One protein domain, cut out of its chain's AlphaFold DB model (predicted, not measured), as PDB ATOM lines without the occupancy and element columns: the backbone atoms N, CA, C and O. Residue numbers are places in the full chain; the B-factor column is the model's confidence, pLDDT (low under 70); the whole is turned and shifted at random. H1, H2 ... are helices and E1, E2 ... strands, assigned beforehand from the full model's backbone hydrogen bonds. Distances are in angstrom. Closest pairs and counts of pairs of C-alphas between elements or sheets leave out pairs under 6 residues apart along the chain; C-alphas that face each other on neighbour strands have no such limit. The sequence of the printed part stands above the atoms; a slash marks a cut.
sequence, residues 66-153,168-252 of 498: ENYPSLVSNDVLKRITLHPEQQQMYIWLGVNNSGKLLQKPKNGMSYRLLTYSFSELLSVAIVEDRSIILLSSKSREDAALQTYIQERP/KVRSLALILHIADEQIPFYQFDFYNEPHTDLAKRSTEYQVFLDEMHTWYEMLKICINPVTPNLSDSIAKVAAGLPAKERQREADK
ATOM      1  N   GLU A  66     163.157 113.116 133.639       84.50
ATOM      2  CA  GLU A  66     161.979 113.703 134.293       84.50
ATOM      3  C   GLU A  66     160.859 114.016 133.283       84.50
ATOM      4  O   GLU A  66     159.676 114.008 133.632       84.50
ATOM      5  N   ASN A  67     161.217 114.222 132.009       88.88
ATOM      6  CA  ASN A  67     160.274 114.542 130.935       88.88
ATOM      7  C   ASN A  67     159.591 113.318 130.298       88.88
ATOM      8  O   ASN A  67     158.614 113.481 129.562       88.88
ATOM      9  N   TYR A  68     160.083 112.101 130.546       92.00
ATOM     10  CA  TYR A  68     159.575 110.889 129.899       92.00
ATOM     11  C   TYR A  68     158.522 110.153 130.748       92.00
ATOM     12  O   TYR A  68     158.555 110.217 131.981       92.00
ATOM     13  N   PRO A  69     157.584 109.404 130.127       94.25
ATOM     14  CA  PRO A  69     156.597 108.617 130.859       94.25
ATOM     15  C   PRO A  69     157.269 107.653 131.838       94.25
ATOM     16  O   PRO A  69     158.096 106.826 131.445       94.25
ATOM     17  N   SER A  70     156.876 107.731 133.112       94.81
ATOM     18  CA  SER A  70     157.425 106.910 134.189       94.81
ATOM     19  C   SER A  70     156.330 106.357 135.105       94.81
ATOM     20  O   SER A  70     155.501 107.112 135.605       94.81
ATOM     21  N   LEU A  71     156.360 105.049 135.365       95.62
ATOM     22  CA  LEU A  71     155.475 104.339 136.290       95.62
ATOM     23  C   LEU A  71     156.270 103.865 137.502       95.62
ATOM     24  O   LEU A  71     157.357 103.306 137.360       95.62
ATOM     25  N   VAL A  72     155.695 104.023 138.693       96.44
ATOM     26  CA  VAL A  72     156.211 103.441 139.936       96.44
ATOM     27  C   VAL A  72     155.195 102.444 140.473       96.44
ATOM     28  O   VAL A  72     154.044 102.795 140.713       96.44
ATOM     29  N   SER A  73     155.645 101.210 140.690       96.75
ATOM     30  CA  SER A  73     154.863 100.148 141.323       96.75
ATOM     31  C   SER A  73     154.432 100.562 142.736       96.75
ATOM     32  O   SER A  73     155.192 101.187 143.476       96.75
ATOM     33  N   ASN A  74     153.223 100.183 143.144       94.56
ATOM     34  CA  ASN A  74     152.625 100.498 144.442       94.56
ATOM     35  C   ASN A  74     153.393  99.872 145.625       94.56
ATOM     36  O   ASN A  74     153.311 100.370 146.745       94.56
ATOM     37  N   ASP A  75     154.180  98.815 145.394       94.06
ATOM     38  CA  ASP A  75     155.137  98.263 146.371       94.06
ATOM     39  C   ASP A  75     156.398  99.140 146.564       94.06
ATOM     40  O   ASP A  75     157.178  98.907 147.487       94.06
ATOM     41  N   VAL A  76     156.588 100.148 145.702       96.06
ATOM     42  CA  VAL A  76     157.760 101.034 145.584       96.06
ATOM     43  C   VAL A  76     159.077 100.271 145.368       96.06
ATOM     44  O   VAL A  76     160.167 100.800 145.547       96.06
ATOM     45  N   LEU A  77     159.006  99.008 144.942       96.69
ATOM     46  CA  LEU A  77     160.181  98.194 144.627       96.69
ATOM     47  C   LEU A  77     160.618  98.342 143.175       96.69
ATOM     48  O   LEU A  77     161.730  97.930 142.850       96.69
ATOM     49  N   LYS A  78     159.759  98.872 142.296       97.38
ATOM     50  CA  LYS A  78     160.045  98.972 140.860       97.38
ATOM     51  C   LYS A  78     159.589 100.297 140.271       97.38
ATOM     52  O   LYS A  78     158.493 100.769 140.575       97.38
ATOM     53  N   ARG A  79     160.410 100.843 139.378       97.06
ATOM     54  CA  ARG A  79     160.064 101.938 138.462       97.06
ATOM     55  C   ARG A  79     160.395 101.511 137.043       97.06
ATOM     56  O   ARG A  79     161.389 100.820 136.850       97.06
ATOM     57  N   ILE A  80     159.582 101.930 136.086       96.94
ATOM     58  CA  ILE A  80     159.860 101.835 134.653       96.94
ATOM     59  C   ILE A  80     159.734 103.224 134.035       96.94
ATOM     60  O   ILE A  80     158.783 103.944 134.331       96.94
ATOM     61  N   THR A  81     160.678 103.600 133.178       96.50
ATOM     62  CA  THR A  81     160.623 104.820 132.362       96.50
ATOM     63  C   THR A  81     160.880 104.446 130.905       96.50
ATOM     64  O   THR A  81     161.791 103.669 130.619       96.50
ATOM     65  N   LEU A  82     160.058 104.960 129.991       95.81
ATOM     66  CA  LEU A  82     160.161 104.698 128.552       95.81
ATOM     67  C   LEU A  82     160.781 105.911 127.865       95.81
ATOM     68  O   LEU A  82     160.213 106.990 127.953       95.81
ATOM     69  N   HIS A  83     161.892 105.738 127.153       95.19
ATOM     70  CA  HIS A  83     162.567 106.783 126.381       95.19
ATOM     71  C   HIS A  83     162.343 106.522 124.878       95.19
ATOM     72  O   HIS A  83     163.093 105.757 124.266       95.19
ATOM     73  N   PRO A  84     161.310 107.127 124.247       93.75
ATOM     74  CA  PRO A  84     160.872 106.727 122.906       93.75
ATOM     75  C   PRO A  84     161.904 107.004 121.813       93.75
ATOM     76  O   PRO A  84     162.032 106.231 120.871       93.75
ATOM     77  N   GLU A  85     162.647 108.101 121.956       92.56
ATOM     78  CA  GLU A  85     163.658 108.567 120.999       92.56
ATOM     79  C   GLU A  85     164.860 107.620 120.907       92.56
ATOM     80  O   GLU A  85     165.351 107.359 119.813       92.56
ATOM     81  N   GLN A  86     165.294 107.058 122.040       93.56
ATOM     82  CA  GLN A  86     166.354 106.044 122.095       93.56
ATOM     83  C   GLN A  86     165.824 104.613 121.905       93.56
ATOM     84  O   GLN A  86     166.613 103.678 121.815       93.56
ATOM     85  N   GLN A  87     164.497 104.431 121.866       95.12
ATOM     86  CA  GLN A  87     163.815 103.129 121.896       95.12
ATOM     87  C   GLN A  87     164.242 102.250 123.089       95.12
ATOM     88  O   GLN A  87     164.373 101.027 122.973       95.12
ATOM     89  N   GLN A  88     164.480 102.892 124.238       96.12
ATOM     90  CA  GLN A  88     164.977 102.261 125.461       96.12
ATOM     91  C   GLN A  88     163.971 102.335 126.610       96.12
ATOM     92  O   GLN A  88     163.198 103.281 126.761       96.12
ATOM     93  N   MET A  89     164.023 101.312 127.449       96.62
ATOM     94  CA  MET A  89     163.272 101.139 128.678       96.62
ATOM     95  C   MET A  89     164.258 101.053 129.840       96.62
ATOM     96  O   MET A  89     165.143 100.199 129.857       96.62
ATOM     97  N   TYR A  90     164.065 101.904 130.838       96.88
ATOM     98  CA  TYR A  90     164.842 101.905 132.071       96.88
ATOM     99  C   TYR A  90     163.997 101.308 133.190       96.88
ATOM    100  O   TYR A  90     162.914 101.819 133.475       96.88
ATOM    101  N   ILE A  91     164.470 100.232 133.820       97.38
ATOM    102  CA  ILE A  91     163.807  99.585 134.955       97.38
ATOM    103  C   ILE A  91     164.702  99.679 136.190       97.38
ATOM    104  O   ILE A  91     165.823  99.178 136.204       97.38
ATOM    105  N   TRP A  92     164.188 100.269 137.265       97.44
ATOM    106  CA  TRP A  92     164.837 100.260 138.573       97.44
ATOM    107  C   TRP A  92     164.256  99.137 139.417       97.44
ATOM    108  O   TRP A  92     163.036  99.027 139.533       97.44
ATOM    109  N   LEU A  93     165.120  98.354 140.062       97.38
ATOM    110  CA  LEU A  93     164.743  97.305 141.008       97.38
ATOM    111  C   LEU A  93     165.291  97.595 142.404       97.38
ATOM    112  O   LEU A  93     166.494  97.795 142.574       97.38
ATOM    113  N   GLY A  94     164.422  97.558 143.413       97.00
ATOM    114  CA  GLY A  94     164.788  97.684 144.819       97.00
ATOM    115  C   GLY A  94     165.678  96.527 145.269       97.00
ATOM    116  O   GLY A  94     165.288  95.357 145.206       97.00
ATOM    117  N   VAL A  95     166.873  96.854 145.754       96.88
ATOM    118  CA  VAL A  95     167.876  95.901 146.239       96.88
ATOM    119  C   VAL A  95     168.280  96.201 147.679       96.88
ATOM    120  O   VAL A  95     168.165  97.319 148.185       96.88
ATOM    121  N   ASN A  96     168.743  95.167 148.375       95.50
ATOM    122  CA  ASN A  96     169.355  95.310 149.689       95.50
ATOM    123  C   ASN A  96     170.827  95.767 149.575       95.50
ATOM    124  O   ASN A  96     171.414  95.801 148.496       95.50
ATOM    125  N   ASN A  97     171.465  96.007 150.722       93.50
ATOM    126  CA  ASN A  97     172.882  96.391 150.807       93.50
ATOM    127  C   ASN A  97     173.865  95.345 150.228       93.50
ATOM    128  O   ASN A  97     175.042  95.646 150.085       93.50
ATOM    129  N   SER A  98     173.409  94.125 149.916       94.81
ATOM    130  CA  SER A  98     174.196  93.070 149.262       94.81
ATOM    131  C   SER A  98     173.803  92.859 147.789       94.81
ATOM    132  O   SER A  98     174.034  91.774 147.258       94.81
ATOM    133  N   GLY A  99     173.119  93.821 147.158       94.06
ATOM    134  CA  GLY A  99     172.692  93.762 145.753       94.06
ATOM    135  C   GLY A  99     171.589  92.744 145.426       94.06
ATOM    136  O   GLY A  99     171.241  92.584 144.260       94.06
ATOM    137  N   LYS A 100     171.021  92.052 146.422       95.56
ATOM    138  CA  LYS A 100     169.930  91.085 146.231       95.56
ATOM    139  C   LYS A 100     168.590  91.806 146.132       95.56
ATOM    140  O   LYS A 100     168.314  92.704 146.928       95.56
ATOM    141  N   LEU A 101     167.749  91.358 145.200       95.56
ATOM    142  CA  LEU A 101     166.391  91.863 144.997       95.56
ATOM    143  C   LEU A 101     165.561  91.775 146.285       95.56
ATOM    144  O   LEU A 101     165.598  90.774 147.008       95.56
ATOM    145  N   LEU A 102     164.798  92.828 146.566       95.12
ATOM    146  CA  LEU A 102     163.856  92.873 147.676       95.12
ATOM    147  C   LEU A 102     162.466  92.412 147.224       95.12
ATOM    148  O   LEU A 102     161.969  92.831 146.188       95.12
ATOM    149  N   GLN A 103     161.817  91.587 148.049       92.19
ATOM    150  CA  GLN A 103     160.402  91.207 147.890       92.19
ATOM    151  C   GLN A 103     159.440  92.124 148.664       92.19
ATOM    152  O   GLN A 103     158.229  92.037 148.494       92.19
ATOM    153  N   LYS A 104     159.963  92.952 149.578       91.88
ATOM    154  CA  LYS A 104     159.202  93.911 150.394       91.88
ATOM    155  C   LYS A 104     160.036  95.183 150.567       91.88
ATOM    156  O   LYS A 104     161.245  95.040 150.797       91.88
ATOM    157  N   PRO A 105     159.440  96.386 150.484       91.44
ATOM    158  CA  PRO A 105     160.165  97.640 150.648       91.44
ATOM    159  C   PRO A 105     160.823  97.722 152.029       91.44
ATOM    160  O   PRO A 105     160.293  97.224 153.028       91.44
ATOM    161  N   LYS A 106     162.005  98.341 152.088       91.50
ATOM    162  CA  LYS A 106     162.776  98.540 153.321       91.50
ATOM    163  C   LYS A 106     163.331  99.956 153.375       91.50
ATOM    164  O   LYS A 106     163.843 100.473 152.384       91.50
ATOM    165  N   ASN A 107     163.296 100.560 154.560       87.25
ATOM    166  CA  ASN A 107     163.932 101.855 154.785       87.25
ATOM    167  C   ASN A 107     165.428 101.775 154.450       87.25
ATOM    168  O   ASN A 107     166.114 100.847 154.874       87.25
ATOM    169  N   GLY A 108     165.917 102.756 153.689       86.12
ATOM    170  CA  GLY A 108     167.313 102.814 153.257       86.12
ATOM    171  C   GLY A 108     167.681 101.890 152.092       86.12
ATOM    172  O   GLY A 108     168.861 101.828 151.764       86.12
ATOM    173  N   MET A 109     166.724 101.210 151.443       93.44
ATOM    174  CA  MET A 109     167.027 100.426 150.240       93.44
ATOM    175  C   MET A 109     167.631 101.287 149.119       93.44
ATOM    176  O   MET A 109     167.365 102.494 149.011       93.44
ATOM    177  N   SER A 110     168.467 100.648 148.307       95.12
ATOM    178  CA  SER A 110     169.013 101.185 147.063       95.12
ATOM    179  C   SER A 110     168.283 100.565 145.873       95.12
ATOM    180  O   SER A 110     167.491  99.635 146.030       95.12
ATOM    181  N   TYR A 111     168.532 101.092 144.677       95.88
ATOM    182  CA  TYR A 111     167.949 100.577 143.446       95.88
ATOM    183  C   TYR A 111     169.053 100.237 142.450       95.88
ATOM    184  O   TYR A 111     170.016 100.989 142.310       95.88
ATOM    185  N   ARG A 112     168.903  99.106 141.759       95.88
ATOM    186  CA  ARG A 112     169.710  98.733 140.598       95.88
ATOM    187  C   ARG A 112     168.964  99.167 139.341       95.88
ATOM    188  O   ARG A 112     167.815  98.770 139.168       95.88
ATOM    189  N   LEU A 113     169.618  99.952 138.493       96.12
ATOM    190  CA  LEU A 113     169.142 100.263 137.148       96.12
ATOM    191  C   LEU A 113     169.425  99.082 136.211       96.12
ATOM    192  O   LEU A 113     170.499  98.481 136.272       96.12
ATOM    193  N   LEU A 114     168.461  98.781 135.350       96.44
ATOM    194  CA  LEU A 114     168.549  97.874 134.214       96.44
ATOM    195  C   LEU A 114     168.044  98.634 132.982       96.44
ATOM    196  O   LEU A 114     167.077  99.392 133.084       96.44
ATOM    197  N   THR A 115     168.693  98.437 131.839       96.62
ATOM    198  CA  THR A 115     168.364  99.118 130.582       96.62
ATOM    199  C   THR A 115     168.091  98.067 129.523       96.62
ATOM    200  O   THR A 115     168.941  97.210 129.297       96.62
ATOM    201  N   TYR A 116     166.934  98.162 128.875       97.44
ATOM    202  CA  TYR A 116     166.491  97.260 127.816       97.44
ATOM    203  C   TYR A 116     166.096  98.055 126.578       97.44
ATOM    204  O   TYR A 116     165.559  99.157 126.670       97.44
ATOM    205  N   SER A 117     166.312  97.482 125.406       97.31
ATOM    206  CA  SER A 117     165.712  97.940 124.158       97.31
ATOM    207  C   SER A 117     164.234  97.542 124.084       97.31
ATOM    208  O   SER A 117     163.809  96.522 124.628       97.31
ATOM    209  N   PHE A 118     163.423  98.291 123.336       96.44
ATOM    210  CA  PHE A 118     162.040  97.882 123.052       96.44
ATOM    211  C   PHE A 118     161.958  96.574 122.233       96.44
ATOM    212  O   PHE A 118     160.966  95.843 122.303       96.44
ATOM    213  N   SER A 119     163.026  96.210 121.512       96.00
ATOM    214  CA  SER A 119     163.165  94.898 120.867       96.00
ATOM    215  C   SER A 119     163.153  93.727 121.858       96.00
ATOM    216  O   SER A 119     162.607  92.681 121.507       96.00
ATOM    217  N   GLU A 120     163.650  93.902 123.087       97.12
ATOM    218  CA  GLU A 120     163.689  92.855 124.124       97.12
ATOM    219  C   GLU A 120     162.358  92.679 124.874       97.12
ATOM    220  O   GLU A 120     162.160  91.649 125.512       97.12
ATOM    221  N   LEU A 121     161.413  93.622 124.778       97.50
ATOM    222  CA  LEU A 121     160.067  93.455 125.340       97.50
ATOM    223  C   LEU A 121     159.272  92.446 124.496       97.50
ATOM    224  O   LEU A 121     158.840  92.757 123.385       97.50
ATOM    225  N   LEU A 122     159.092  91.229 125.006       96.69
ATOM    226  CA  LEU A 122     158.416  90.128 124.315       96.69
ATOM    227  C   LEU A 122     156.896  90.225 124.436       96.69
ATOM    228  O   LEU A 122     156.190  90.048 123.440       96.69
ATOM    229  N   SER A 123     156.397  90.532 125.635       97.31
ATOM    230  CA  SER A 123     154.967  90.694 125.896       97.31
ATOM    231  C   SER A 123     154.669  91.603 127.092       97.31
ATOM    232  O   SER A 123     155.532  91.904 127.920       97.31
ATOM    233  N   VAL A 124     153.419  92.060 127.167       97.62
ATOM    234  CA  VAL A 124     152.854  92.815 128.287       97.62
ATOM    235  C   VAL A 124     151.437  92.321 128.572       97.62
ATOM    236  O   VAL A 124     150.653  92.097 127.646       97.62
ATOM    237  N   ALA A 125     151.092  92.173 129.850       97.56
ATOM    238  CA  ALA A 125     149.765  91.765 130.289       97.56
ATOM    239  C   ALA A 125     149.247  92.575 131.481       97.56
ATOM    240  O   ALA A 125     149.999  92.938 132.385       97.56
ATOM    241  N   ILE A 126     147.932  92.792 131.501       97.69
ATOM    242  CA  ILE A 126     147.184  93.231 132.684       97.69
ATOM    243  C   ILE A 126     146.632  91.981 133.366       97.69
ATOM    244  O   ILE A 126     145.940  91.190 132.722       97.69
ATOM    245  N   VAL A 127     146.912  91.817 134.660       96.25
ATOM    246  CA  VAL A 127     146.496  90.653 135.452       96.25
ATOM    247  C   VAL A 127     145.702  91.086 136.682       96.25
ATOM    248  O   VAL A 127     146.140  91.945 137.448       96.25
ATOM    249  N   GLU A 128     144.555  90.442 136.885       94.69
ATOM    250  CA  GLU A 128     143.658  90.590 138.033       94.69
ATOM    251  C   GLU A 128     143.476  89.221 138.697       94.69
ATOM    252  O   GLU A 128     142.975  88.294 138.069       94.69
ATOM    253  N   ASP A 129     143.903  89.059 139.951       89.12
ATOM    254  CA  ASP A 129     143.695  87.826 140.738       89.12
ATOM    255  C   ASP A 129     144.089  86.504 140.032       89.12
ATOM    256  O   ASP A 129     143.510  85.449 140.295       89.12
ATOM    257  N   ARG A 130     145.142  86.558 139.194       87.88
ATOM    258  CA  ARG A 130     145.672  85.513 138.273       87.88
ATOM    259  C   ARG A 130     144.953  85.363 136.926       87.88
ATOM    260  O   ARG A 130     145.431  84.615 136.078       87.88
ATOM    261  N   SER A 131     143.863  86.079 136.688       91.62
ATOM    262  CA  SER A 131     143.218  86.160 135.376       91.62
ATOM    263  C   SER A 131     143.898  87.226 134.516       91.62
ATOM    264  O   SER A 131     144.097  88.355 134.959       91.62
ATOM    265  N   ILE A 132     144.240  86.886 133.275       94.81
ATOM    266  CA  ILE A 132     144.724  87.857 132.287       94.81
ATOM    267  C   ILE A 132     143.515  88.638 131.757       94.81
ATOM    268  O   ILE A 132     142.616  88.040 131.171       94.81
ATOM    269  N   ILE A 133     143.496  89.962 131.943       95.62
ATOM    270  CA  ILE A 133     142.479  90.851 131.354       95.62
ATOM    271  C   ILE A 133     142.870  91.212 129.917       95.62
ATOM    272  O   ILE A 133     142.053  91.111 129.007       95.62
ATOM    273  N   LEU A 134     144.123  91.630 129.713       96.56
ATOM    274  CA  LEU A 134     144.685  91.973 128.405       96.56
ATOM    275  C   LEU A 134     146.079  91.371 128.247       96.56
ATOM    276  O   LEU A 134     146.826  91.288 129.220       96.56
ATOM    277  N   LEU A 135     146.432  91.016 127.011       96.06
ATOM    278  CA  LEU A 135     147.737  90.495 126.612       96.06
ATOM    279  C   LEU A 135     148.110  91.032 125.225       96.06
ATOM    280  O   LEU A 135     147.337  90.903 124.275       96.06
ATOM    281  N   SER A 136     149.321  91.569 125.099       95.75
ATOM    282  CA  SER A 136     149.976  91.829 123.817       95.75
ATOM    283  C   SER A 136     151.338  91.148 123.822       95.75
ATOM    284  O   SER A 136     152.064  91.249 124.805       95.75
ATOM    285  N   SER A 137     151.675  90.434 122.750       95.81
ATOM    286  CA  SER A 137     152.901  89.639 122.637       95.81
ATOM    287  C   SER A 137     153.403  89.625 121.195       95.81
ATOM    288  O   SER A 137     152.602  89.734 120.263       95.81
ATOM    289  N   LYS A 138     154.719  89.465 121.010       93.19
ATOM    290  CA  LYS A 138     155.343  89.155 119.709       93.19
ATOM    291  C   LYS A 138     155.036  87.723 119.258       93.19
ATOM    292  O   LYS A 138     154.943  87.465 118.062       93.19
ATOM    293  N   SER A 139     154.859  86.800 120.208       90.62
ATOM    294  CA  SER A 139     154.448  85.417 119.946       90.62
ATOM    295  C   SER A 139     152.935  85.268 120.083       90.62
ATOM    296  O   SER A 139     152.328  85.790 121.018       90.62
ATOM    297  N   ARG A 140     152.321  84.478 119.195       77.25
ATOM    298  CA  ARG A 140     150.903  84.096 119.302       77.25
ATOM    299  C   ARG A 140     150.613  83.270 120.561       77.25
ATOM    300  O   ARG A 140     149.493  83.294 121.062       77.25
ATOM    301  N   GLU A 141     151.623  82.569 121.065       75.19
ATOM    302  CA  GLU A 141     151.565  81.724 122.253       75.19
ATOM    303  C   GLU A 141     152.703  82.138 123.192       75.19
ATOM    304  O   GLU A 141     153.865  81.794 122.975       75.19
ATOM    305  N   ASP A 142     152.379  82.919 124.226       84.50
ATOM    306  CA  ASP A 142     153.294  83.200 125.339       84.50
ATOM    307  C   ASP A 142     152.963  82.277 126.517       84.50
ATOM    308  O   ASP A 142     152.387  82.677 127.533       84.50
ATOM    309  N   ALA A 143     153.273  80.992 126.329       90.62
ATOM    310  CA  ALA A 143     153.066  79.969 127.346       90.62
ATOM    311  C   ALA A 143     153.875  80.265 128.621       90.62
ATOM    312  O   ALA A 143     153.375  80.048 129.720       90.62
ATOM    313  N   ALA A 144     155.081  80.829 128.487       91.19
ATOM    314  CA  ALA A 144     155.950  81.158 129.613       91.19
ATOM    315  C   ALA A 144     155.307  82.195 130.552       91.19
ATOM    316  O   ALA A 144     155.282  81.988 131.766       91.19
ATOM    317  N   LEU A 145     154.715  83.264 130.005       92.75
ATOM    318  CA  LEU A 145     153.977  84.243 130.805       92.75
ATOM    319  C   LEU A 145     152.729  83.632 131.464       92.75
ATOM    320  O   LEU A 145     152.444  83.926 132.627       92.75
ATOM    321  N   GLN A 146     151.988  82.770 130.760       92.50
ATOM    322  CA  GLN A 146     150.820  82.094 131.339       92.50
ATOM    323  C   GLN A 146     151.213  81.185 132.512       92.50
ATOM    324  O   GLN A 146     150.591  81.263 133.572       92.50
ATOM    325  N   THR A 147     152.275  80.390 132.360       93.25
ATOM    326  CA  THR A 147     152.847  79.565 133.433       93.25
ATOM    327  C   THR A 147     153.283  80.427 134.619       93.25
ATOM    328  O   THR A 147     152.853  80.166 135.741       93.25
ATOM    329  N   TYR A 148     154.026  81.517 134.384       93.25
ATOM    330  CA  TYR A 148     154.450  82.450 135.438       93.25
ATOM    331  C   TYR A 148     153.272  83.013 136.255       93.25
ATOM    332  O   TYR A 148     153.352  83.124 137.481       93.25
ATOM    333  N   ILE A 149     152.155  83.341 135.597       92.31
ATOM    334  CA  ILE A 149     150.947  83.860 136.255       92.31
ATOM    335  C   ILE A 149     150.234  82.770 137.075       92.31
ATOM    336  O   ILE A 149     149.767  83.044 138.185       92.31
ATOM    337  N   GLN A 150     150.161  81.540 136.557       89.50
ATOM    338  CA  GLN A 150     149.482  80.415 137.210       89.50
ATOM    339  C   GLN A 150     150.260  79.865 138.414       89.50
ATOM    340  O   GLN A 150     149.671  79.633 139.473       89.50
ATOM    341  N   GLU A 151     151.578  79.701 138.286       88.38
ATOM    342  CA  GLU A 151     152.452  79.154 139.335       88.38
ATOM    343  C   GLU A 151     152.657  80.117 140.514       88.38
ATOM    344  O   GLU A 151     153.130  79.716 141.582       88.38
ATOM    345  N   ARG A 152     152.284  81.394 140.360       81.56
ATOM    346  CA  ARG A 152     152.562  82.435 141.350       81.56
ATOM    347  C   ARG A 152     151.917  82.119 142.709       81.56
ATOM    348  O   ARG A 152     150.680  82.058 142.801       81.56
ATOM    349  N   PRO A 153     152.698  81.983 143.800       64.88
ATOM    350  CA  PRO A 153     152.142  81.771 145.128       64.88
ATOM    351  C   PRO A 153     151.387  83.026 145.582       64.88
ATOM    352  O   PRO A 153     151.972  84.094 145.768       64.88
ATOM    353  N   LYS A 168     134.917  91.586 143.505       91.44
ATOM    354  CA  LYS A 168     136.093  92.004 144.273       91.44
ATOM    355  C   LYS A 168     137.409  91.564 143.635       91.44
ATOM    356  O   LYS A 168     137.459  90.561 142.936       91.44
ATOM    357  N   VAL A 169     138.459  92.327 143.926       91.56
ATOM    358  CA  VAL A 169     139.836  92.141 143.454       91.56
ATOM    359  C   VAL A 169     140.788  92.229 144.638       91.56
ATOM    360  O   VAL A 169     140.688  93.151 145.449       91.56
ATOM    361  N   ARG A 170     141.728  91.289 144.746       90.69
ATOM    362  CA  ARG A 170     142.797  91.292 145.765       90.69
ATOM    363  C   ARG A 170     144.106  91.864 145.226       90.69
ATOM    364  O   ARG A 170     144.910  92.411 145.979       90.69
ATOM    365  N   SER A 171     144.324  91.717 143.926       93.06
ATOM    366  CA  SER A 171     145.554  92.057 143.227       93.06
ATOM    367  C   SER A 171     145.280  92.512 141.796       93.06
ATOM    368  O   SER A 171     144.578  91.838 141.044       93.06
ATOM    369  N   LEU A 172     145.868  93.644 141.419       96.00
ATOM    370  CA  LEU A 172     145.835  94.193 140.067       96.00
ATOM    371  C   LEU A 172     147.252  94.636 139.692       96.00
ATOM    372  O   LEU A 172     147.854  95.448 140.404       96.00
ATOM    373  N   ALA A 173     147.807  94.070 138.620       97.12
ATOM    374  CA  ALA A 173     149.212  94.250 138.272       97.12
ATOM    375  C   ALA A 173     149.491  94.209 136.765       97.12
ATOM    376  O   ALA A 173     148.833  93.497 136.004       97.12
ATOM    377  N   LEU A 174     150.498  94.973 136.348       98.06
ATOM    378  CA  LEU A 174     151.024  95.015 134.987       98.06
ATOM    379  C   LEU A 174     152.285  94.148 134.944       98.06
ATOM    380  O   LEU A 174     153.217  94.381 135.715       98.06
ATOM    381  N   ILE A 175     152.309  93.144 134.072       97.81
ATOM    382  CA  ILE A 175     153.427  92.206 133.935       97.81
ATOM    383  C   ILE A 175     154.067  92.388 132.564       97.81
ATOM    384  O   ILE A 175     153.366  92.419 131.554       97.81
ATOM    385  N   LEU A 176     155.391  92.515 132.535       98.06
ATOM    386  CA  LEU A 176     156.204  92.587 131.326       98.06
ATOM    387  C   LEU A 176     157.058  91.321 131.237       98.06
ATOM    388  O   LEU A 176     157.663  90.918 132.233       98.06
ATOM    389  N   HIS A 177     157.127  90.739 130.044       97.69
ATOM    390  CA  HIS A 177     158.040  89.658 129.690       97.69
ATOM    391  C   HIS A 177     159.176  90.254 128.852       97.69
ATOM    392  O   HIS A 177     158.936  90.790 127.767       97.69
ATOM    393  N   ILE A 178     160.399  90.198 129.368       97.62
ATOM    394  CA  ILE A 178     161.621  90.697 128.734       97.62
ATOM    395  C   ILE A 178     162.483  89.498 128.325       97.62
ATOM    396  O   ILE A 178     162.507  88.485 129.022       97.62
ATOM    397  N   ALA A 179     163.216  89.620 127.220       96.81
ATOM    398  CA  ALA A 179     164.213  88.653 126.756       96.81
ATOM    399  C   ALA A 179     165.501  88.652 127.618       96.81
ATOM    400  O   ALA A 179     166.606  88.764 127.098       96.81
ATOM    401  N   ASP A 180     165.354  88.542 128.941       96.25
ATOM    402  CA  ASP A 180     166.439  88.493 129.929       96.25
ATOM    403  C   ASP A 180     166.486  87.096 130.571       96.25
ATOM    404  O   ASP A 180     165.517  86.649 131.187       96.25
ATOM    405  N   GLU A 181     167.614  86.393 130.435       95.44
ATOM    406  CA  GLU A 181     167.799  85.033 130.968       95.44
ATOM    407  C   GLU A 181     167.792  84.965 132.508       95.44
ATOM    408  O   GLU A 181     167.509  83.914 133.084       95.44
ATOM    409  N   GLN A 182     168.123  86.064 133.195       95.12
ATOM    410  CA  GLN A 182     168.209  86.126 134.657       95.12
ATOM    411  C   GLN A 182     166.884  86.556 135.292       95.12
ATOM    412  O   GLN A 182     166.523  86.060 136.363       95.12
ATOM    413  N   ILE A 183     166.190  87.519 134.679       94.88
ATOM    414  CA  ILE A 183     164.950  88.109 135.202       94.88
ATOM    415  C   ILE A 183     163.961  88.343 134.041       94.88
ATOM    416  O   ILE A 183     163.724  89.484 133.655       94.88
ATOM    417  N   PRO A 184     163.324  87.295 133.490       96.06
ATOM    418  CA  PRO A 184     162.432  87.452 132.337       96.06
ATOM    419  C   PRO A 184     161.114  88.175 132.659       96.06
ATOM    420  O   PRO A 184     160.470  88.694 131.751       96.06
ATOM    421  N   PHE A 185     160.684  88.233 133.928       96.56
ATOM    422  CA  PHE A 185     159.369  88.767 134.308       96.56
ATOM    423  C   PHE A 185     159.442  89.933 135.298       96.56
ATOM    424  O   PHE A 185     159.944  89.801 136.417       96.56
ATOM    425  N   TYR A 186     158.828  91.056 134.918       97.44
ATOM    426  CA  TYR A 186     158.713  92.261 135.737       97.44
ATOM    427  C   TYR A 186     157.257  92.549 136.059       97.44
ATOM    428  O   TYR A 186     156.468  92.836 135.164       97.44
ATOM    429  N   GLN A 187     156.906  92.526 137.344       96.50
ATOM    430  CA  GLN A 187     155.556  92.842 137.801       96.50
ATOM    431  C   GLN A 187     155.501  94.178 138.547       96.50
ATOM    432  O   GLN A 187     156.156  94.346 139.579       96.50
ATOM    433  N   PHE A 188     154.668  95.088 138.052       97.38
ATOM    434  CA  PHE A 188     154.318  96.362 138.669       97.38
ATOM    435  C   PHE A 188     152.931  96.218 139.295       97.38
ATOM    436  O   PHE A 188     151.932  96.102 138.586       97.38
ATOM    437  N   ASP A 189     152.873  96.175 140.624       95.75
ATOM    438  CA  ASP A 189     151.609  96.071 141.351       95.75
ATOM    439  C   ASP A 189     150.956  97.456 141.390       95.75
ATOM    440  O   ASP A 189     151.589  98.413 141.824       95.75
ATOM    441  N   PHE A 190     149.694  97.574 140.985       94.75
ATOM    442  CA  PHE A 190     148.891  98.786 141.202       94.75
ATOM    443  C   PHE A 190     148.072  98.628 142.482       94.75
ATOM    444  O   PHE A 190     148.051  99.513 143.338       94.75
ATOM    445  N   TYR A 191     147.509  97.437 142.686       93.81
ATOM    446  CA  TYR A 191     146.822  97.046 143.910       93.81
ATOM    447  C   TYR A 191     147.301  95.671 144.380       93.81
ATOM    448  O   TYR A 191     147.403  94.747 143.575       93.81
ATOM    449  N   ASN A 192     147.614  95.533 145.669       89.75
ATOM    450  CA  ASN A 192     148.028  94.271 146.292       89.75
ATOM    451  C   ASN A 192     147.896  94.396 147.821       89.75
ATOM    452  O   ASN A 192     148.870  94.693 148.516       89.75
ATOM    453  N   GLU A 193     146.679  94.230 148.348       84.25
ATOM    454  CA  GLU A 193     146.428  94.284 149.793       84.25
ATOM    455  C   GLU A 193     145.921  92.935 150.324       84.25
ATOM    456  O   GLU A 193     144.833  92.492 149.974       84.25
ATOM    457  N   PRO A 194     146.647  92.261 151.237       75.75
ATOM    458  CA  PRO A 194     146.262  90.927 151.700       75.75
ATOM    459  C   PRO A 194     145.072  90.923 152.678       75.75
ATOM    460  O   PRO A 194     144.694  89.855 153.172       75.75
ATOM    461  N   HIS A 195     144.557  92.095 153.067       78.25
ATOM    462  CA  HIS A 195     143.550  92.280 154.128       78.25
ATOM    463  C   HIS A 195     142.360  93.154 153.703       78.25
ATOM    464  O   HIS A 195     141.398  93.273 154.463       78.25
ATOM    465  N   THR A 196     142.406  93.706 152.493       84.88
ATOM    466  CA  THR A 196     141.369  94.550 151.903       84.88
ATOM    467  C   THR A 196     141.043  93.949 150.539       84.88
ATOM    468  O   THR A 196     141.959  93.607 149.801       84.88
ATOM    469  N   ASP A 197     139.763  93.793 150.202       87.31
ATOM    470  CA  ASP A 197     139.379  93.500 148.817       87.31
ATOM    471  C   ASP A 197     138.873  94.796 148.173       87.31
ATOM    472  O   ASP A 197     137.966  95.443 148.712       87.31
ATOM    473  N   LEU A 198     139.387  95.139 146.996       92.31
ATOM    474  CA  LEU A 198     138.934  96.278 146.210       92.31
ATOM    475  C   LEU A 198     137.699  95.889 145.390       92.31
ATOM    476  O   LEU A 198     137.732  94.943 144.608       92.31
ATOM    477  N   ALA A 199     136.584  96.602 145.545       94.81
ATOM    478  CA  ALA A 199     135.380  96.308 144.766       94.81
ATOM    479  C   ALA A 199     135.536  96.789 143.310       94.81
ATOM    480  O   ALA A 199     135.866  97.955 143.091       94.81
ATOM    481  N   LYS A 200     135.198  95.959 142.313       95.38
ATOM    482  CA  LYS A 200     135.299  96.295 140.869       95.38
ATOM    483  C   LYS A 200     134.460  97.509 140.450       95.38
ATOM    484  O   LYS A 200     134.780  98.234 139.512       95.38
ATOM    485  N   ARG A 201     133.375  97.757 141.187       95.31
ATOM    486  CA  ARG A 201     132.495  98.930 141.037       95.31
ATOM    487  C   ARG A 201     132.988 100.193 141.760       95.31
ATOM    488  O   ARG A 201     132.283 101.196 141.757       95.31
ATOM    489  N   SER A 202     134.123 100.137 142.458       95.69
ATOM    490  CA  SER A 202     134.691 101.309 143.132       95.69
ATOM    491  C   SER A 202     135.333 102.257 142.121       95.69
ATOM    492  O   SER A 202     135.884 101.833 141.106       95.69
ATOM    493  N   THR A 203     135.301 103.554 142.418       95.56
ATOM    494  CA  THR A 203     136.007 104.571 141.625       95.56
ATOM    495  C   THR A 203     137.524 104.388 141.666       95.56
ATOM    496  O   THR A 203     138.205 104.758 140.717       95.56
ATOM    497  N   GLU A 204     138.053 103.803 142.740       93.88
ATOM    498  CA  GLU A 204     139.472 103.493 142.907       93.88
ATOM    499  C   GLU A 204     139.937 102.366 141.974       93.88
ATOM    500  O   GLU A 204     140.938 102.539 141.286       93.88
ATOM    501  N   TYR A 205     139.169 101.275 141.857       95.62
ATOM    502  CA  TYR A 205     139.444 100.215 140.878       95.62
ATOM    503  C   TYR A 205     139.496 100.755 139.446       95.62
ATOM    504  O   TYR A 205     140.442 100.465 138.720       95.62
ATOM    505  N   GLN A 206     138.512 101.572 139.059       95.81
ATOM    506  CA  GLN A 206     138.461 102.151 137.712       95.81
ATOM    507  C   GLN A 206     139.672 103.065 137.452       95.81
ATOM    508  O   GLN A 206     140.294 102.954 136.405       95.81
ATOM    509  N   VAL A 207     140.089 103.879 138.433       94.06
ATOM    510  CA  VAL A 207     141.297 104.719 138.314       94.06
ATOM    511  C   VAL A 207     142.565 103.884 138.099       94.06
ATOM    512  O   VAL A 207     143.355 104.233 137.225       94.06
ATOM    513  N   PHE A 208     142.764 102.791 138.845       95.19
ATOM    514  CA  PHE A 208     143.920 101.913 138.620       95.19
ATOM    515  C   PHE A 208     143.859 101.222 137.254       95.19
ATOM    516  O   PHE A 208     144.877 101.124 136.572       95.19
ATOM    517  N   LEU A 209     142.676 100.765 136.836       95.50
ATOM    518  CA  LEU A 209     142.497 100.081 135.560       95.50
ATOM    519  C   LEU A 209     142.734 101.025 134.363       95.50
ATOM    520  O   LEU A 209     143.420 100.635 133.422       95.50
ATOM    521  N   ASP A 210     142.248 102.269 134.421       95.62
ATOM    522  CA  ASP A 210     142.484 103.308 133.405       95.62
ATOM    523  C   ASP A 210     143.982 103.650 133.273       95.62
ATOM    524  O   ASP A 210     144.527 103.733 132.166       95.62
ATOM    525  N   GLU A 211     144.677 103.816 134.404       95.25
ATOM    526  CA  GLU A 211     146.124 104.055 134.433       95.25
ATOM    527  C   GLU A 211     146.882 102.876 133.799       95.25
ATOM    528  O   GLU A 211     147.728 103.067 132.920       95.25
ATOM    529  N   MET A 212     146.513 101.645 134.164       96.31
ATOM    530  CA  MET A 212     147.089 100.424 133.603       96.31
ATOM    531  C   MET A 212     146.807 100.234 132.116       96.31
ATOM    532  O   MET A 212     147.712  99.823 131.395       96.31
ATOM    533  N   HIS A 213     145.600 100.538 131.632       97.12
ATOM    534  CA  HIS A 213     145.287 100.511 130.200       97.12
ATOM    535  C   HIS A 213     146.161 101.493 129.422       97.12
ATOM    536  O   HIS A 213     146.679 101.150 128.359       97.12
ATOM    537  N   THR A 214     146.381 102.687 129.973       96.12
ATOM    538  CA  THR A 214     147.229 103.705 129.345       96.12
ATOM    539  C   THR A 214     148.684 103.225 129.254       96.12
ATOM    540  O   THR A 214     149.309 103.323 128.198       96.12
ATOM    541  N   TRP A 215     149.206 102.610 130.320       97.38
ATOM    542  CA  TRP A 215     150.535 101.989 130.333       97.38
ATOM    543  C   TRP A 215     150.668 100.773 129.416       97.38
ATOM    544  O   TRP A 215     151.669 100.634 128.712       97.38
ATOM    545  N   TYR A 216     149.649  99.920 129.383       97.69
ATOM    546  CA  TYR A 216     149.576  98.765 128.499       97.69
ATOM    547  C   TYR A 216     149.615  99.181 127.024       97.69
ATOM    548  O   TYR A 216     150.378  98.598 126.258       97.69
ATOM    549  N   GLU A 217     148.868 100.214 126.618       96.75
ATOM    550  CA  GLU A 217     148.893 100.704 125.234       96.75
ATOM    551  C   GLU A 217     150.246 101.345 124.867       96.75
ATOM    552  O   GLU A 217     150.757 101.080 123.778       96.75
ATOM    553  N   MET A 218     150.895 102.086 125.778       96.31
ATOM    554  CA  MET A 218     152.269 102.579 125.556       96.31
ATOM    555  C   MET A 218     153.273 101.431 125.364       96.31
ATOM    556  O   MET A 218     154.080 101.462 124.435       96.31
ATOM    557  N   LEU A 219     153.209 100.384 126.192       97.38
ATOM    558  CA  LEU A 219     154.097  99.218 126.087       97.38
ATOM    559  C   LEU A 219     153.799  98.363 124.847       97.38
ATOM    560  O   LEU A 219     154.720  97.912 124.178       97.38
ATOM    561  N   LYS A 220     152.530  98.199 124.474       96.50
ATOM    562  CA  LYS A 220     152.090  97.527 123.239       96.50
ATOM    563  C   LYS A 220     152.603  98.225 121.974       96.50
ATOM    564  O   LYS A 220     152.992  97.545 121.026       96.50
ATOM    565  N   ILE A 221     152.669  99.559 121.980       95.56
ATOM    566  CA  ILE A 221     153.334 100.353 120.932       95.56
ATOM    567  C   ILE A 221     154.848 100.059 120.891       95.56
ATOM    568  O   ILE A 221     155.414  99.957 119.807       95.56
ATOM    569  N   CYS A 222     155.498  99.851 122.043       95.50
ATOM    570  CA  CYS A 222     156.915  99.459 122.108       95.50
ATOM    571  C   CYS A 222     157.165  98.028 121.587       95.50
ATOM    572  O   CYS A 222     158.184  97.780 120.949       95.50
ATOM    573  N   ILE A 223     156.239  97.089 121.825       95.12
ATOM    574  CA  ILE A 223     156.317  95.704 121.315       95.12
ATOM    575  C   ILE A 223     156.282  95.683 119.784       95.12
ATOM    576  O   ILE A 223     157.072  94.974 119.161       95.12
ATOM    577  N   ASN A 224     155.362  96.446 119.188       90.75
ATOM    578  CA  ASN A 224     155.125  96.488 117.749       90.75
ATOM    579  C   ASN A 224     155.200  97.942 117.241       90.75
ATOM    580  O   ASN A 224     154.154  98.582 117.085       90.75
ATOM    581  N   PRO A 225     156.405  98.480 116.966       83.12
ATOM    582  CA  PRO A 225     156.580  99.835 116.445       83.12
ATOM    583  C   PRO A 225     156.144  99.915 114.970       83.12
ATOM    584  O   PRO A 225     156.953  99.865 114.049       83.12
ATOM    585  N   VAL A 226     154.832 100.020 114.742       80.25
ATOM    586  CA  VAL A 226     154.222 100.132 113.399       80.25
ATOM    587  C   VAL A 226     154.391 101.542 112.807       80.25
ATOM    588  O   VAL A 226     154.321 101.719 111.592       80.25
ATOM    589  N   THR A 227     154.600 102.560 113.646       75.38
ATOM    590  CA  THR A 227     154.692 103.968 113.233       75.38
ATOM    591  C   THR A 227     156.140 104.475 113.240       75.38
ATOM    592  O   THR A 227     156.870 104.214 114.195       75.38
ATOM    593  N   PRO A 228     156.567 105.264 112.230       76.00
ATOM    594  CA  PRO A 228     157.902 105.876 112.227       76.00
ATOM    595  C   PRO A 228     158.075 106.909 113.354       76.00
ATOM    596  O   PRO A 228     159.178 107.092 113.860       76.00
ATOM    597  N   ASN A 229     156.981 107.535 113.806       85.88
ATOM    598  CA  ASN A 229     156.977 108.480 114.922       85.88
ATOM    599  C   ASN A 229     156.525 107.789 116.217       85.88
ATOM    600  O   ASN A 229     155.401 107.974 116.702       85.88
ATOM    601  N   LEU A 230     157.418 106.975 116.781       88.12
ATOM    602  CA  LEU A 230     157.182 106.272 118.043       88.12
ATOM    603  C   LEU A 230     156.966 107.248 119.214       88.12
ATOM    604  O   LEU A 230     156.059 107.047 120.021       88.12
ATOM    605  N   SER A 231     157.751 108.334 119.259       87.44
ATOM    606  CA  SER A 231     157.658 109.372 120.298       87.44
ATOM    607  C   SER A 231     156.281 110.039 120.319       87.44
ATOM    608  O   SER A 231     155.608 109.992 121.343       87.44
ATOM    609  N   ASP A 232     155.791 110.527 119.172       90.19
ATOM    610  CA  ASP A 232     154.447 111.121 119.054       90.19
ATOM    611  C   ASP A 232     153.341 110.142 119.471       90.19
ATOM    612  O   ASP A 232     152.355 110.528 120.100       90.19
ATOM    613  N   SER A 233     153.501 108.862 119.121       89.25
ATOM    614  CA  SER A 233     152.527 107.810 119.425       89.25
ATOM    615  C   SER A 233     152.430 107.570 120.936       89.25
ATOM    616  O   SER A 233     151.330 107.555 121.487       89.25
ATOM    617  N   ILE A 234     153.576 107.455 121.618       87.50
ATOM    618  CA  ILE A 234     153.647 107.288 123.075       87.50
ATOM    619  C   ILE A 234     153.206 108.574 123.789       87.50
ATOM    620  O   ILE A 234     152.382 108.502 124.696       87.50
ATOM    621  N   ALA A 235     153.662 109.750 123.349       89.50
ATOM    622  CA  ALA A 235     153.278 111.041 123.921       89.50
ATOM    623  C   ALA A 235     151.765 111.299 123.822       89.50
ATOM    624  O   ALA A 235     151.158 111.798 124.769       89.50
ATOM    625  N   LYS A 236     151.125 110.903 122.714       90.75
ATOM    626  CA  LYS A 236     149.670 111.006 122.533       90.75
ATOM    627  C   LYS A 236     148.886 110.102 123.489       90.75
ATOM    628  O   LYS A 236     147.833 110.517 123.965       90.75
ATOM    629  N   VAL A 237     149.379 108.893 123.775       90.62
ATOM    630  CA  VAL A 237     148.768 107.998 124.775       90.62
ATOM    631  C   VAL A 237     149.032 108.521 126.192       90.62
ATOM    632  O   VAL A 237     148.099 108.616 126.984       90.62
ATOM    633  N   ALA A 238     150.257 108.965 126.487       88.06
ATOM    634  CA  ALA A 238     150.630 109.560 127.770       88.06
ATOM    635  C   ALA A 238     149.832 110.838 128.091       88.06
ATOM    636  O   ALA A 238     149.469 111.059 129.241       88.06
ATOM    637  N   ALA A 239     149.484 111.652 127.088       86.56
ATOM    638  CA  ALA A 239     148.600 112.809 127.249       86.56
ATOM    639  C   ALA A 239     147.156 112.433 127.647       86.56
ATOM    640  O   ALA A 239     146.411 113.289 128.123       86.56
ATOM    641  N   GLY A 240     146.765 111.167 127.462       80.06
ATOM    642  CA  GLY A 240     145.513 110.595 127.954       80.06
ATOM    643  C   GLY A 240     145.557 110.143 129.418       80.06
ATOM    644  O   GLY A 240     144.494 109.871 129.977       80.06
ATOM    645  N   LEU A 241     146.736 110.092 130.060       75.75
ATOM    646  CA  LEU A 241     146.833 109.807 131.493       75.75
ATOM    647  C   LEU A 241     146.009 110.848 132.267       75.75
ATOM    648  O   LEU A 241     146.191 112.054 132.058       75.75
ATOM    649  N   PRO A 242     145.125 110.433 133.192       64.25
ATOM    650  CA  PRO A 242     144.389 111.385 134.001       64.25
ATOM    651  C   PRO A 242     145.389 112.223 134.803       64.25
ATOM    652  O   PRO A 242     146.152 111.692 135.607       64.25
ATOM    653  N   ALA A 243     145.338 113.553 134.659       56.66
ATOM    654  CA  ALA A 243     146.226 114.508 135.343       56.66
ATOM    655  C   ALA A 243     146.106 114.515 136.892       56.66
ATOM    656  O   ALA A 243     146.644 115.392 137.569       56.66
ATOM    657  N   LYS A 244     145.412 113.521 137.459       52.41
ATOM    658  CA  LYS A 244     145.208 113.275 138.886       52.41
ATOM    659  C   LYS A 244     146.493 113.027 139.663       52.41
ATOM    660  O   LYS A 244     146.489 113.346 140.845       52.41
ATOM    661  N   GLU A 245     147.568 112.542 139.043       52.38
ATOM    662  CA  GLU A 245     148.873 112.458 139.717       52.38
ATOM    663  C   GLU A 245     149.336 113.870 140.132       52.38
ATOM    664  O   GLU A 245     149.569 114.133 141.310       52.38
ATOM    665  N   ARG A 246     149.278 114.832 139.197       47.06
ATOM    666  CA  ARG A 246     149.601 116.253 139.438       47.06
ATOM    667  C   ARG A 246     148.562 116.978 140.312       47.06
ATOM    668  O   ARG A 246     148.905 117.922 141.018       47.06
ATOM    669  N   GLN A 247     147.290 116.564 140.295       39.41
ATOM    670  CA  GLN A 247     146.252 117.171 141.151       39.41
ATOM    671  C   GLN A 247     146.235 116.621 142.589       39.41
ATOM    672  O   GLN A 247     145.910 117.369 143.510       39.41
ATOM    673  N   ARG A 248     146.611 115.353 142.821       49.75
ATOM    674  CA  ARG A 248     146.690 114.772 144.175       49.75
ATOM    675  C   ARG A 248     147.767 115.440 145.029       49.75
ATOM    676  O   ARG A 248     147.569 115.562 146.236       49.75
ATOM    677  N   GLU A 249     148.855 115.909 144.425       50.38
ATOM    678  CA  GLU A 249     149.850 116.754 145.099       50.38
ATOM    679  C   GLU A 249     149.277 118.150 145.404       50.38
ATOM    680  O   GLU A 249     149.303 118.595 146.554       50.38
ATOM    681  N   ALA A 250     148.654 118.799 144.411       43.88
ATOM    682  CA  ALA A 250     148.104 120.151 144.541       43.88
ATOM    683  C   ALA A 250     146.968 120.296 145.578       43.88
ATOM    684  O   ALA A 250     146.813 121.367 146.171       43.88
ATOM    685  N   ASP A 251     146.166 119.252 145.809       42.53
ATOM    686  CA  ASP A 251     145.102 119.277 146.822       42.53
ATOM    687  C   ASP A 251     145.560 118.778 148.207       42.53
ATOM    688  O   ASP A 251     144.995 119.201 149.219       42.53
ATOM    689  N   LYS A 252     146.631 117.970 148.300       53.47
ATOM    690  CA  LYS A 252     147.252 117.629 149.596       53.47
ATOM    691  C   LYS A 252     147.905 118.840 150.262       53.47
ATOM    692  O   LYS A 252     147.791 118.979 151.482       53.47
TER     693      LYS A 252
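Overview. This is residues 66 to 153 and 168 to 252 of the 498 residues of an uncharacterized protein of Sporosarcina luteola (UniProt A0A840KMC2). A twisted sheet, E6 E5 E7 E8, has the long helix H2 along one face and the short helix H1 over the other, in three layers. A second sheet, E1 E2 E3 E4, stands beside it, with E1 and E2 coming close to the edge strand E8 and residues 211 to 222 of H2 reaching this sheet too. After H2 the backbone folds back as H3, packed on H2, and residues 245 to 252 of H4 stick out beyond it. The printed part has 173 residues, with four named helices and eight named strands in the order E1 E2 E3 E4 E5 E6 H1 E7 E8 H2 H3 H4; both sheets are antiparallel, in the orders just given, and the class is mixed, helices and strands. The whole is compact, with a radius of gyration of the C-alphas of 16.1 A and spans of 45 by 38 by 35 A.

Arrangement. The twisted sheet has E6, residues 131 to 137, and E8, residues 185 to 192, as edge strands, and E5, residues 121 to 128, and E7, residues 171 to 178, as inner strands. In the hairpin of E5 and E6, N 126 and O 134 are within hydrogen-bond range at 2.9 A; between the antiparallel neighbours E5 and E7, N 175 and O 125 are 2.9 A apart. In the hairpin of E7 and E8, N 188 and O 174 are 2.8 A apart; E8 bends by 65 degrees at residue 189. H2, residues 203 to 223, is on this sheet at a height of 8.7 A, over E5 and E7, and runs along the strands, at 13 degrees to E5 on the local plane; its closest C-alphas to E5 are those of Leu 121 and Ile 223, 5.9 A apart. H1, residues 143 to 151, is on the opposite face at a height of 8.6 A, with the C-alphas of Leu 145 and His 177 the closest to E7, at 6.9 A. The other sheet is a meander, each strand the antiparallel neighbour of the one before: E1, residues 70 to 72; E2, residues 78 to 83; E3, residues 88 to 95; E4, residues 110 to 117. Its three hairpins have N 71 and O 80 at 2.9 A, N 81 and O 90 at 2.9 A, and N 91 and O 114 at 2.8 A, within hydrogen-bond range. The closest C-alphas of E2 and E8 are those of Lys 78 and Phe 188, 6.7 A apart. E4 and E5 meet only through their link. H3, residues 230 to 238, forms a helical hairpin with H2: they touch, at a shallow tilt of 4 degrees, opposite ways, through residues 214 to 222 of H2 alone, and the C-alphas of Met 218 and Ile 234 are the closest, at 5.5 A. H3 only grazes the meander sheet. H4, residues 244 to 252, is apart from H3. Every O i to N i+4 pair is within hydrogen-bond range in H1, H2 and H3, against 3 of 5 in H4.

Along the chain. E1 begins at C-alpha 70, (157.425, 106.910, 134.189). H2 measures 30.1 A from first to last C-alpha, beginning at C-alpha 203, (136.007, 104.571, 141.625). E4 measures 23.4 A, E3 21.9 A, E7 21.7 A and E5 20.9 A. H4 ends at C-alpha 252, (147.252, 117.629, 149.596).

Size, cuts and confidence. The two C-alphas farthest apart are those of His 195 and Pro 228, at 46.3 A. Residues 154 to 167 are not printed, and C-alphas 153 and 168 are 19.1 A apart across the cut. The link from E3 to E4, residues 96 to 109, is long. The mean pLDDT of the printed part is 90.1; residue 153 and residues 242 to 252 are under 70.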